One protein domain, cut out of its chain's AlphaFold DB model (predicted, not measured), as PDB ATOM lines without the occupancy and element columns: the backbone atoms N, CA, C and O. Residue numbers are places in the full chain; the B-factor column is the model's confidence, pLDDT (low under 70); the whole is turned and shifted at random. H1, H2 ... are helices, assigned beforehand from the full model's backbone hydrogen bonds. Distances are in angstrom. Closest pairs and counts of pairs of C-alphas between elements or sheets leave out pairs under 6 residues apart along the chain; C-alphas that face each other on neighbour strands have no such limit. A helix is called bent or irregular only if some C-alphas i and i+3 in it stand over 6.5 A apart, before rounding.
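This is residues 96 to 124 and 296 to 356 of the 356 residues of an uncharacterized protein of Gigaspora rosea (UniProt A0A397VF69). The longest helix, H2, crosses one side of a middle layer made by H5 and H6, which run side by side in opposite ways; a second helical hairpin, H3 and H4, crosses the other side of that layer. The short helices H7 and H1 lie at the end where H5 begins and H6 ends, H1 farthest out. The printed part has 90 residues with seven named helices, H1 to H7 in order along the chain, and no named strand; the class is all helix, with 70 residues in helices. It is compact, with a radius of gyration of the C-alphas of 13.0 A, and spans 36 by 28 by 22 A.

H2 holds residues 105 to 122 and runs 25.8 A from C-alpha 105 at (108.670, 267.365, 337.928) to C-alpha 122 at (116.037, 261.392, 313.936). Before it comes H1, residues 99 to 102, 5.2 A long. After the cut, H3 holds residues 299 to 308, 14.6 A, beginning with C-alpha 299 at (132.466, 260.720, 321.394). H4 follows with residues 311 to 317, 10.2 A. H5, residues 320 to 332, is 19.1 A long. It is irregular: C-alphas 321 and 324 are 7.3 A apart, and its line is a rough one. H6, residues 337 to 349, measures 18.4 A. H7, residues 351 to 355, is 6.3 A long and ends with C-alpha 355 at (114.874, 273.999, 323.423).

H2 touches H5 with residues 116 to 120 alone; the closest C-alphas are those of Ile 119 and Gln 328, 6.6 A apart. These two run the same way at a steep tilt of 69 degrees, only just short of about perpendicular. With residues 108 to 112 alone H2 only just touches H6, with 3 pairs of C-alphas within 8 A, the closest those of Trp 112 and Tyr 344 at 7.1 A; the tilt is steep, 67 degrees, opposite ways. H5 is the hub, touching four helices. H5 and H6 form a helical hairpin at a shallow tilt of 16 degrees, and only just touch, with 3 pairs within 8 A, the closest C-alphas being those of Val 330 and Ala 339 at 7.4 A. H3 touches H5 at a steep tilt of 68 degrees, only just short of about perpendicular, and the C-alphas of Ile 299 and Asn 329 come closest, 6.7 A apart. H3 and H4 form a second helical hairpin, with a shallow tilt of 21 degrees and C-alphas 301 and 314 closest at 6.0 A. H4 only just touches H6, with 3 pairs within 8 A, the closest C-alphas those of Asp 311 and Val 342 at 6.7 A. H7 touches H5, the C-alphas of Pro 320 and Ile 354 being closest at 5.1 A. H1 only just touches H7, with 3 pairs within 8 A, Tyr 100 and Leu 351 having the closest C-alphas at 7.1 A. H2 is apart from H3 and H4. Every backbone O i to N i+4 pair is within hydrogen-bond range in H2, H3, H6 and H7, against 2 of 3 in H4 and 7 of 9 in H5; H1 is too short for such a pair.

The two C-alphas farthest apart are those of Glu 96 and Pro 124, at 38.4 A. Residues 125 to 295 are not printed, and C-alphas 124 and 296 are 13.8 A apart across this cut, which falls in the link from H2 to H3. The links that are printed whole are tight. Residue 356 is the chain's last. The mean pLDDT of the printed part is 89.1; residues 96 to 103 are under 70, and H1 has a mean of 56.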
ATOM      1  N   GLU A  96     116.842 285.484 338.203       47.25
ATOM      2  CA  GLU A  96     115.611 284.914 337.668       47.25
ATOM      3  C   GLU A  96     115.713 283.407 337.887       47.25
ATOM      4  O   GLU A  96     116.621 282.762 337.365       47.25
ATOM      5  N   GLU A  97     114.850 282.873 338.756       49.38
ATOM      6  CA  GLU A  97     114.789 281.435 338.985       49.38
ATOM      7  C   GLU A  97     114.615 280.754 337.626       49.38
ATOM      8  O   GLU A  97     113.665 281.103 336.899       49.38
ATOM      9  N   PRO A  98     115.521 279.829 337.273       53.78
ATOM     10  CA  PRO A  98     115.493 279.194 335.972       53.78
ATOM     11  C   PRO A  98     114.168 278.450 335.804       53.78
ATOM     12  O   PRO A  98     113.610 277.911 336.765       53.78
ATOM     13  N   ILE A  99     113.619 278.453 334.589       53.69
ATOM     14  CA  ILE A  99     112.227 278.069 334.310       53.69
ATOM     15  C   ILE A  99     111.906 276.649 334.797       53.69
ATOM     16  O   ILE A  99     110.767 276.380 335.180       53.69
ATOM     17  N   TYR A 100     112.893 275.755 334.889       51.50
ATOM     18  CA  TYR A 100     112.702 274.408 335.429       51.50
ATOM     19  C   TYR A 100     112.310 274.376 336.915       51.50
ATOM     20  O   TYR A 100     111.601 273.463 337.319       51.50
ATOM     21  N   GLN A 101     112.669 275.377 337.727       58.72
ATOM     22  CA  GLN A 101     112.179 275.474 339.113       58.72
ATOM     23  C   GLN A 101     110.689 275.835 339.185       58.72
ATOM     24  O   GLN A 101     110.030 275.551 340.182       58.72
ATOM     25  N   LYS A 102     110.145 276.428 338.116       59.22
ATOM     26  CA  LYS A 102     108.717 276.749 337.979       59.22
ATOM     27  C   LYS A 102     107.918 275.612 337.338       59.22
ATOM     28  O   LYS A 102     106.690 275.655 337.355       59.22
ATOM     29  N   LEU A 103     108.589 274.619 336.753       65.25
ATOM     30  CA  LEU A 103     107.960 273.470 336.112       65.25
ATOM     31  C   LEU A 103     107.764 272.337 337.124       65.25
ATOM     32  O   LEU A 103     108.655 272.000 337.897       65.25
ATOM     33  N   GLU A 104     106.591 271.701 337.095       75.81
ATOM     34  CA  GLU A 104     106.377 270.469 337.854       75.81
ATOM     35  C   GLU A 104     107.293 269.349 337.332       75.81
ATOM     36  O   GLU A 104     107.500 269.208 336.123       75.81
ATOM     37  N   TYR A 105     107.796 268.507 338.241       74.81
ATOM     38  CA  TYR A 105     108.670 267.365 337.928       74.81
ATOM     39  C   TYR A 105     108.097 266.448 336.827       74.81
ATOM     40  O   TYR A 105     108.821 265.946 335.967       74.81
ATOM     41  N   SER A 106     106.772 266.280 336.805       80.75
ATOM     42  CA  SER A 106     106.035 265.531 335.781       80.75
ATOM     43  C   SER A 106     106.195 266.126 334.373       80.75
ATOM     44  O   SER A 106     106.353 265.384 333.404       80.75
ATOM     45  N   THR A 107     106.206 267.453 334.254       87.38
ATOM     46  CA  THR A 107     106.345 268.170 332.982       87.38
ATOM     47  C   THR A 107     107.754 268.037 332.421       87.38
ATOM     48  O   THR A 107     107.914 267.743 331.238       87.38
ATOM     49  N   ILE A 108     108.779 268.180 333.264       87.38
ATOM     50  CA  ILE A 108     110.183 268.031 332.846       87.38
ATOM     51  C   ILE A 108     110.453 266.604 332.354       87.38
ATOM     52  O   ILE A 108     111.069 266.421 331.306       87.38
ATOM     53  N   ASN A 109     109.924 265.592 333.047       88.50
ATOM     54  CA  ASN A 109     110.011 264.198 332.602       88.50
ATOM     55  C   ASN A 109     109.359 263.970 331.237       88.50
ATOM     56  O   ASN A 109     109.913 263.264 330.395       88.50
ATOM     57  N   CYS A 110     108.196 264.579 331.005       91.94
ATOM     58  CA  CYS A 110     107.510 264.502 329.720       91.94
ATOM     59  C   CYS A 110     108.343 265.143 328.597       91.94
ATOM     60  O   CYS A 110     108.494 264.552 327.525       91.94
ATOM     61  N   LEU A 111     108.933 266.315 328.856       93.69
ATOM     62  CA  LEU A 111     109.810 267.003 327.905       93.69
ATOM     63  C   LEU A 111     111.058 266.181 327.593       93.69
ATOM     64  O   LEU A 111     111.378 265.999 326.423       93.69
ATOM     65  N   TRP A 112     111.711 265.627 328.615       93.81
ATOM     66  CA  TRP A 112     112.861 264.746 328.441       93.81
ATOM     67  C   TRP A 112     112.521 263.520 327.591       93.81
ATOM     68  O   TRP A 112     113.195 263.244 326.603       93.81
ATOM     69  N   SER A 113     111.439 262.815 327.924       92.44
ATOM     70  CA  SER A 113     111.007 261.635 327.169       92.44
ATOM     71  C   SER A 113     110.683 261.983 325.714       92.44
ATOM     72  O   SER A 113     111.092 261.263 324.804       92.44
ATOM     73  N   THR A 114     110.016 263.116 325.480       94.94
ATOM     74  CA  THR A 114     109.702 263.599 324.128       94.94
ATOM     75  C   THR A 114     110.969 263.966 323.356       94.94
ATOM     76  O   THR A 114     111.089 263.631 322.178       94.94
ATOM     77  N   PHE A 115     111.933 264.610 324.015       94.69
ATOM     78  CA  PHE A 115     113.222 264.976 323.436       94.69
ATOM     79  C   PHE A 115     114.032 263.739 323.036       94.69
ATOM     80  O   PHE A 115     114.446 263.624 321.884       94.69
ATOM     81  N   ILE A 116     114.175 262.765 323.939       94.06
ATOM     82  CA  ILE A 116     114.851 261.494 323.647       94.06
ATOM     83  C   ILE A 116     114.151 260.750 322.512       94.06
ATOM     84  O   ILE A 116     114.817 260.304 321.579       94.06
ATOM     85  N   GLN A 117     112.818 260.674 322.522       93.25
ATOM     86  CA  GLN A 117     112.076 260.039 321.436       93.25
ATOM     87  C   GLN A 117     112.301 260.754 320.097       93.25
ATOM     88  O   GLN A 117     112.453 260.099 319.065       93.25
ATOM     89  N   SER A 118     112.350 262.089 320.098       95.06
ATOM     90  CA  SER A 118     112.655 262.882 318.906       95.06
ATOM     91  C   SER A 118     114.052 262.571 318.372       95.06
ATOM     92  O   SER A 118     114.204 262.344 317.173       95.06
ATOM     93  N   ILE A 119     115.055 262.492 319.253       93.69
ATOM     94  CA  ILE A 119     116.415 262.097 318.872       93.69
ATOM     95  C   ILE A 119     116.405 260.701 318.267       93.69
ATOM     96  O   ILE A 119     116.924 260.518 317.172       93.69
ATOM     97  N   MET A 120     115.777 259.731 318.938       90.44
ATOM     98  CA  MET A 120     115.722 258.349 318.463       90.44
ATOM     99  C   MET A 120     115.104 258.241 317.068       90.44
ATOM    100  O   MET A 120     115.618 257.511 316.224       90.44
ATOM    101  N   ASN A 121     114.041 259.004 316.814       90.31
ATOM    102  CA  ASN A 121     113.380 259.059 315.512       90.31
ATOM    103  C   ASN A 121     114.239 259.750 314.435       90.31
ATOM    104  O   ASN A 121     114.061 259.470 313.252       90.31
ATOM    105  N   GLY A 122     115.134 260.660 314.829       88.75
ATOM    106  CA  GLY A 122     116.037 261.392 313.936       88.75
ATOM    107  C   GLY A 122     117.397 260.726 313.708       88.75
ATOM    108  O   GLY A 122     118.164 261.195 312.864       88.75
ATOM    109  N   MET A 123     117.726 259.654 314.438       86.88
ATOM    110  CA  MET A 123     119.018 258.981 314.292       86.88
ATOM    111  C   MET A 123     119.155 258.338 312.905       86.88
ATOM    112  O   MET A 123     118.206 257.729 312.404       86.88
ATOM    113  N   PRO A 124     120.347 258.413 312.283       77.50
ATOM    114  CA  PRO A 124     120.597 257.718 311.031       77.50
ATOM    115  C   PRO A 124     120.401 256.213 311.230       77.50
ATOM    116  O   PRO A 124     121.011 255.607 312.113       77.50
ATOM    117  N   VAL A 296     131.242 262.285 315.737       92.81
ATOM    118  CA  VAL A 296     132.662 262.084 316.075       92.81
ATOM    119  C   VAL A 296     133.172 263.168 317.034       92.81
ATOM    120  O   VAL A 296     134.089 262.915 317.806       92.81
ATOM    121  N   SER A 297     132.589 264.370 317.027       91.69
ATOM    122  CA  SER A 297     133.072 265.494 317.844       91.69
ATOM    123  C   SER A 297     132.788 265.350 319.336       91.69
ATOM    124  O   SER A 297     133.459 265.993 320.135       91.69
ATOM    125  N   THR A 298     131.807 264.533 319.720       94.50
ATOM    126  CA  THR A 298     131.357 264.394 321.116       94.50
ATOM    127  C   THR A 298     131.660 263.023 321.716       94.50
ATOM    128  O   THR A 298     131.351 262.787 322.879       94.50
ATOM    129  N   ILE A 299     132.257 262.104 320.951       94.75
ATOM    130  CA  ILE A 299     132.466 260.720 321.394       94.75
ATOM    131  C   ILE A 299     133.623 260.570 322.387       94.75
ATOM    132  O   ILE A 299     133.568 259.730 323.276       94.75
ATOM    133  N   GLU A 300     134.663 261.394 322.267       92.56
ATOM    134  CA  GLU A 300     135.857 261.312 323.115       92.56
ATOM    135  C   GLU A 300     135.536 261.488 324.610       92.56
ATOM    136  O   GLU A 300     135.881 260.589 325.380       92.56
ATOM    137  N   PRO A 301     134.806 262.539 325.037       94.62
ATOM    138  CA  PRO A 301     134.408 262.677 326.437       94.62
ATOM    139  C   PRO A 301     133.552 261.514 326.951       94.62
ATOM    140  O   PRO A 301     133.692 261.126 328.106       94.62
ATOM    141  N   ILE A 302     132.715 260.917 326.093       96.25
ATOM    142  CA  ILE A 302     131.881 259.759 326.449       96.25
ATOM    143  C   ILE A 302     132.759 258.536 326.718       96.25
ATOM    144  O   ILE A 302     132.589 257.866 327.733       96.25
ATOM    145  N   ILE A 303     133.739 258.262 325.850       94.12
ATOM    146  CA  ILE A 303     134.691 257.170 326.072       94.12
ATOM    147  C   ILE A 303     135.477 257.409 327.363       94.12
ATOM    148  O   ILE A 303     135.625 256.477 328.140       94.12
ATOM    149  N   ILE A 304     135.932 258.637 327.638       92.06
ATOM    150  CA  ILE A 304     136.623 258.965 328.898       92.06
ATOM    151  C   ILE A 304     135.721 258.703 330.110       92.06
ATOM    152  O   ILE A 304     136.159 258.074 331.078       92.06
ATOM    153  N   TRP A 305     134.460 259.126 330.043       95.44
ATOM    154  CA  TRP A 305     133.480 258.876 331.096       95.44
ATOM    155  C   TRP A 305     133.272 257.378 331.349       95.44
ATOM    156  O   TRP A 305     133.270 256.960 332.501       95.44
ATOM    157  N   MET A 306     133.219 256.542 330.307       93.56
ATOM    158  CA  MET A 306     133.080 255.086 330.463       93.56
ATOM    159  C   MET A 306     134.234 254.421 331.236       93.56
ATOM    160  O   MET A 306     134.055 253.320 331.751       93.56
ATOM    161  N   TYR A 307     135.415 255.046 331.307       88.94
ATOM    162  CA  TYR A 307     136.535 254.537 332.111       88.94
ATOM    163  C   TYR A 307     136.539 255.063 333.538       88.94
ATOM    164  O   TYR A 307     136.907 254.334 334.459       88.94
ATOM    165  N   ASN A 308     136.221 256.345 333.699       91.75
ATOM    166  CA  ASN A 308     136.465 257.055 334.950       91.75
ATOM    167  C   ASN A 308     135.197 257.226 335.791       91.75
ATOM    168  O   ASN A 308     135.317 257.458 336.989       91.75
ATOM    169  N   HIS A 309     134.014 257.115 335.176       93.12
ATOM    170  CA  HIS A 309     132.715 257.414 335.784       93.12
ATOM    171  C   HIS A 309     132.690 258.776 336.497       93.12
ATOM    172  O   HIS A 309     132.120 258.926 337.572       93.12
ATOM    173  N   ASP A 310     133.362 259.763 335.898       95.50
ATOM    174  CA  ASP A 310     133.435 261.131 336.408       95.50
ATOM    175  C   ASP A 310     132.370 261.989 335.717       95.50
ATOM    176  O   ASP A 310     132.592 262.560 334.642       95.50
ATOM    177  N   ASP A 311     131.188 262.023 336.329       96.12
ATOM    178  CA  ASP A 311     130.029 262.762 335.830       96.12
ATOM    179  C   ASP A 311     130.326 264.262 335.729       96.12
ATOM    180  O   ASP A 311     129.981 264.901 334.736       96.12
ATOM    181  N   GLU A 312     131.030 264.834 336.712       95.12
ATOM    182  CA  GLU A 312     131.359 266.259 336.720       95.12
ATOM    183  C   GLU A 312     132.294 266.634 335.570       95.12
ATOM    184  O   GLU A 312     132.092 267.654 334.904       95.12
ATOM    185  N   ALA A 313     133.337 265.833 335.328       94.00
ATOM    186  CA  ALA A 313     134.253 266.059 334.218       94.00
ATOM    187  C   ALA A 313     133.546 265.905 332.871       94.00
ATOM    188  O   ALA A 313     133.776 266.715 331.971       94.00
ATOM    189  N   TRP A 314     132.662 264.912 332.731       94.56
ATOM    190  CA  TRP A 314     131.904 264.718 331.500       94.56
ATOM    191  C   TRP A 314     130.953 265.889 331.232       94.56
ATOM    192  O   TRP A 314     130.995 266.468 330.142       94.56
ATOM    193  N   LEU A 315     130.176 266.318 332.229       92.56
ATOM    194  CA  LEU A 315     129.235 267.432 332.089       92.56
ATOM    195  C   LEU A 315     129.923 268.766 331.770       92.56
ATOM    196  O   LEU A 315     129.369 269.564 331.018       92.56
ATOM    197  N   LYS A 316     131.163 268.990 332.229       94.56
ATOM    198  CA  LYS A 316     131.966 270.171 331.842       94.56
ATOM    199  C   LYS A 316     132.284 270.228 330.346       94.56
ATOM    200  O   LYS A 316     132.569 271.305 329.828       94.56
ATOM    201  N   THR A 317     132.264 269.091 329.652       93.38
ATOM    202  CA  THR A 317     132.469 269.035 328.193       93.38
ATOM    203  C   THR A 317     131.175 269.222 327.399       93.38
ATOM    204  O   THR A 317     131.227 269.494 326.196       93.38
ATOM    205  N   ALA A 318     130.016 269.083 328.048       94.62
ATOM    206  CA  ALA A 318     128.721 269.239 327.414       94.62
ATOM    207  C   ALA A 318     128.379 270.724 327.237       94.62
ATOM    208  O   ALA A 318     128.574 271.551 328.127       94.62
ATOM    209  N   THR A 319     127.840 271.062 326.068       95.81
ATOM    210  CA  THR A 319     127.271 272.383 325.788       95.81
ATOM    211  C   THR A 319     125.845 272.195 325.283       95.81
ATOM    212  O   THR A 319     125.587 271.172 324.643       95.81
ATOM    213  N   PRO A 320     124.938 273.174 325.448       95.06
ATOM    214  CA  PRO A 320     123.576 273.060 324.922       95.06
ATOM    215  C   PRO A 320     123.554 272.737 323.421       95.06
ATOM    216  O   PRO A 320     122.794 271.892 322.961       95.06
ATOM    217  N   ARG A 321     124.498 273.313 322.661       94.62
ATOM    218  CA  ARG A 321     124.654 273.088 321.214       94.62
ATOM    219  C   ARG A 321     125.142 271.687 320.843       94.62
ATOM    220  O   ARG A 321     124.866 271.224 319.741       94.62
ATOM    221  N   SER A 322     125.920 271.037 321.709       95.12
ATOM    222  CA  SER A 322     126.428 269.677 321.484       95.12
ATOM    223  C   SER A 322     125.575 268.606 322.162       95.12
ATOM    224  O   SER A 322     125.819 267.419 321.952       95.12
ATOM    225  N   PHE A 323     124.571 269.000 322.947       96.44
ATOM    226  CA  PHE A 323     123.805 268.100 323.798       96.44
ATOM    227  C   PHE A 323     123.043 267.031 323.009       96.44
ATOM    228  O   PHE A 323     123.124 265.848 323.342       96.44
ATOM    229  N   GLU A 324     122.387 267.414 321.911       95.75
ATOM    230  CA  GLU A 324     121.707 266.463 321.024       95.75
ATOM    231  C   GLU A 324     122.683 265.406 320.482       95.75
ATOM    232  O   GLU A 324     122.406 264.211 320.521       95.75
ATOM    233  N   GLN A 325     123.874 265.831 320.051       95.50
ATOM    234  CA  GLN A 325     124.908 264.937 319.524       95.50
ATOM    235  C   GLN A 325     125.474 263.996 320.596       95.50
ATOM    236  O   GLN A 325     125.826 262.853 320.297       95.50
ATOM    237  N   ILE A 326     125.597 264.467 321.841       96.88
ATOM    238  CA  ILE A 326     125.979 263.626 322.981       96.88
ATOM    239  C   ILE A 326     124.905 262.558 323.199       96.88
ATOM    240  O   ILE A 326     125.232 261.375 323.231       96.88
ATOM    241  N   CYS A 327     123.631 262.953 323.258       96.69
ATOM    242  CA  CYS A 327     122.507 262.032 323.423       96.69
ATOM    243  C   CYS A 327     122.449 260.985 322.299       96.69
ATOM    244  O   CYS A 327     122.317 259.799 322.584       96.69
ATOM    245  N   GLN A 328     122.621 261.395 321.036       95.69
ATOM    246  CA  GLN A 328     122.687 260.475 319.894       95.69
ATOM    247  C   GLN A 328     123.765 259.403 320.095       95.69
ATOM    248  O   GLN A 328     123.496 258.221 319.909       95.69
ATOM    249  N   ASN A 329     124.974 259.794 320.511       96.31
ATOM    250  CA  ASN A 329     126.052 258.842 320.778       96.31
ATOM    251  C   ASN A 329     125.744 257.923 321.967       96.31
ATOM    252  O   ASN A 329     125.999 256.727 321.877       96.31
ATOM    253  N   VAL A 330     125.203 258.459 323.065       96.62
ATOM    254  CA  VAL A 330     124.845 257.683 324.265       96.62
ATOM    255  C   VAL A 330     123.791 256.622 323.945       96.62
ATOM    256  O   VAL A 330     123.965 255.458 324.305       96.62
ATOM    257  N   ILE A 331     122.749 257.001 323.200       95.44
ATOM    258  CA  ILE A 331     121.702 256.083 322.741       95.44
ATOM    259  C   ILE A 331     122.289 255.055 321.771       95.44
ATOM    260  O   ILE A 331     122.053 253.861 321.920       95.44
ATOM    261  N   PHE A 332     123.083 255.500 320.794       94.50
ATOM    262  CA  PHE A 332     123.678 254.622 319.788       94.50
ATOM    263  C   PHE A 332     124.617 253.572 320.392       94.50
ATOM    264  O   PHE A 332     124.599 252.410 319.992       94.50
ATOM    265  N   LEU A 333     125.437 253.966 321.368       95.12
ATOM    266  CA  LEU A 333     126.299 253.040 322.096       95.12
ATOM    267  C   LEU A 333     125.508 252.119 323.040       95.12
ATOM    268  O   LEU A 333     126.082 251.151 323.549       95.12
ATOM    269  N   GLY A 334     124.228 252.404 323.290       95.00
ATOM    270  CA  GLY A 334     123.415 251.695 324.271       95.00
ATOM    271  C   GLY A 334     124.039 251.778 325.661       95.00
ATOM    272  O   GLY A 334     124.298 250.740 326.274       95.00
ATOM    273  N   LEU A 335     124.387 252.990 326.111       95.44
ATOM    274  CA  LEU A 335     124.847 253.180 327.488       95.44
ATOM    275  C   LEU A 335     123.670 253.030 328.458       95.44
ATOM    276  O   LEU A 335     122.536 253.367 328.122       95.44
ATOM    277  N   GLY A 336     123.951 252.518 329.656       89.62
ATOM    278  CA  GLY A 336     122.929 252.239 330.666       89.62
ATOM    279  C   GLY A 336     122.313 253.482 331.320       89.62
ATOM    280  O   GLY A 336     122.738 254.615 331.085       89.62
ATOM    281  N   ASP A 337     121.348 253.239 332.209       91.62
ATOM    282  CA  ASP A 337     120.537 254.270 332.876       91.62
ATOM    283  C   ASP A 337     121.371 255.340 333.591       91.62
ATOM    284  O   ASP A 337     121.013 256.512 333.544       91.62
ATOM    285  N   ASN A 338     122.526 254.975 334.157       92.94
ATOM    286  CA  ASN A 338     123.432 255.925 334.810       92.94
ATOM    287  C   ASN A 338     123.862 257.058 333.859       92.94
ATOM    288  O   ASN A 338     123.890 258.221 334.247       92.94
ATOM    289  N   ALA A 339     124.164 256.742 332.594       95.12
ATOM    290  CA  ALA A 339     124.541 257.757 331.610       95.12
ATOM    291  C   ALA A 339     123.352 258.670 331.272       95.12
ATOM    292  O   ALA A 339     123.507 259.884 331.137       95.12
ATOM    293  N   LEU A 340     122.156 258.087 331.146       94.19
ATOM    294  CA  LEU A 340     120.928 258.828 330.860       94.19
ATOM    295  C   LEU A 340     120.506 259.715 332.033       94.19
ATOM    296  O   LEU A 340     120.013 260.812 331.793       94.19
ATOM    297  N   GLU A 341     120.731 259.289 333.275       94.06
ATOM    298  CA  GLU A 341     120.478 260.086 334.477       94.06
ATOM    299  C   GLU A 341     121.382 261.324 334.527       94.06
ATOM    300  O   GLU A 341     120.905 262.434 334.766       94.06
ATOM    301  N   VAL A 342     122.670 261.169 334.208       95.19
ATOM    302  CA  VAL A 342     123.616 262.293 334.112       95.19
ATOM    303  C   VAL A 342     123.166 263.304 333.053       95.19
ATOM    304  O   VAL A 342     123.122 264.509 333.317       95.19
ATOM    305  N   LEU A 343     122.765 262.832 331.867       96.25
ATOM    306  CA  LEU A 343     122.255 263.708 330.808       96.25
ATOM    307  C   LEU A 343     120.901 264.329 331.153       96.25
ATOM    308  O   LEU A 343     120.665 265.485 330.808       96.25
ATOM    309  N   TYR A 344     120.033 263.603 331.851       94.62
ATOM    310  CA  TYR A 344     118.768 264.129 332.345       94.62
ATOM    311  C   TYR A 344     119.012 265.301 333.298       94.62
ATOM    312  O   TYR A 344     118.435 266.369 333.107       94.62
ATOM    313  N   ASN A 345     119.930 265.153 334.256       92.94
ATOM    314  CA  ASN A 345     120.296 266.223 335.185       92.94
ATOM    315  C   ASN A 345     120.828 267.464 334.450       92.94
ATOM    316  O   ASN A 345     120.455 268.590 334.784       92.94
ATOM    317  N   TYR A 346     121.640 267.273 333.409       95.00
ATOM    318  CA  TYR A 346     122.094 268.375 332.556       95.00
ATOM    319  C   TYR A 346     120.940 269.031 331.787       95.00
ATOM    320  O   TYR A 346     120.832 270.256 331.750       95.00
ATOM    321  N   PHE A 347     120.044 268.226 331.212       94.75
ATOM    322  CA  PHE A 347     118.865 268.709 330.497       94.75
ATOM    323  C   PHE A 347     117.957 269.550 331.393       94.75
ATOM    324  O   PHE A 347     117.464 270.584 330.954       94.75
ATOM    325  N   GLN A 348     117.771 269.150 332.654       92.50
ATOM    326  CA  GLN A 348     117.012 269.946 333.617       92.50
ATOM    327  C   GLN A 348     117.634 271.332 333.810       92.50
ATOM    328  O   GLN A 348     116.917 272.326 333.762       92.50
ATOM    329  N   GLN A 349     118.954 271.398 334.000       92.44
ATOM    330  CA  GLN A 349     119.675 272.640 334.289       92.44
ATOM    331  C   GLN A 349     119.729 273.595 333.090       92.44
ATOM    332  O   GLN A 349     119.687 274.809 333.277       92.44
ATOM    333  N   HIS A 350     119.777 273.056 331.870       92.50
ATOM    334  CA  HIS A 350     119.954 273.823 330.632       92.50
ATOM    335  C   HIS A 350     118.737 273.770 329.696       92.50
ATOM    336  O   HIS A 350     118.862 274.018 328.496       92.50
ATOM    337  N   LEU A 351     117.551 273.462 330.229       91.69
ATOM    338  CA  LEU A 351     116.324 273.238 329.457       91.69
ATOM    339  C   LEU A 351     116.026 274.364 328.456       91.69
ATOM    340  O   LEU A 351     115.701 274.109 327.299       91.69
ATOM    341  N   GLU A 352     116.143 275.612 328.907       88.44
ATOM    342  CA  GLU A 352     115.850 276.798 328.097       88.44
ATOM    343  C   GLU A 352     116.809 276.953 326.920       88.44
ATOM    344  O   GLU A 352     116.393 277.343 325.836       88.44
ATOM    345  N   GLU A 353     118.082 276.631 327.131       91.75
ATOM    346  CA  GLU A 353     119.130 276.757 326.120       91.75
ATOM    347  C   GLU A 353     119.087 275.611 325.104       91.75
ATOM    348  O   GLU A 353     119.546 275.776 323.979       91.75
ATOM    349  N   ILE A 354     118.559 274.448 325.502       90.19
ATOM    350  CA  ILE A 354     118.465 273.251 324.656       90.19
ATOM    351  C   ILE A 354     117.229 273.300 323.743       90.19
ATOM    352  O   ILE A 354     117.259 272.737 322.652       90.19
ATOM    353  N   ILE A 355     116.135 273.933 324.185       84.62
ATOM    354  CA  ILE A 355     114.874 273.999 323.423       84.62
ATOM    355  C   ILE A 355     114.831 275.189 322.439       84.62
ATOM    356  O   ILE A 355     114.005 275.185 321.524       84.62
ATOM    357  N   GLN A 356     115.697 276.193 322.613       77.25
ATOM    358  CA  GLN A 356     115.856 277.324 321.684       77.25
ATOM    359  C   GLN A 356     116.534 276.910 320.378       77.25
ATOM    360  O   GLN A 356     116.065 277.396 319.320       77.25
TER     361      GLN A 356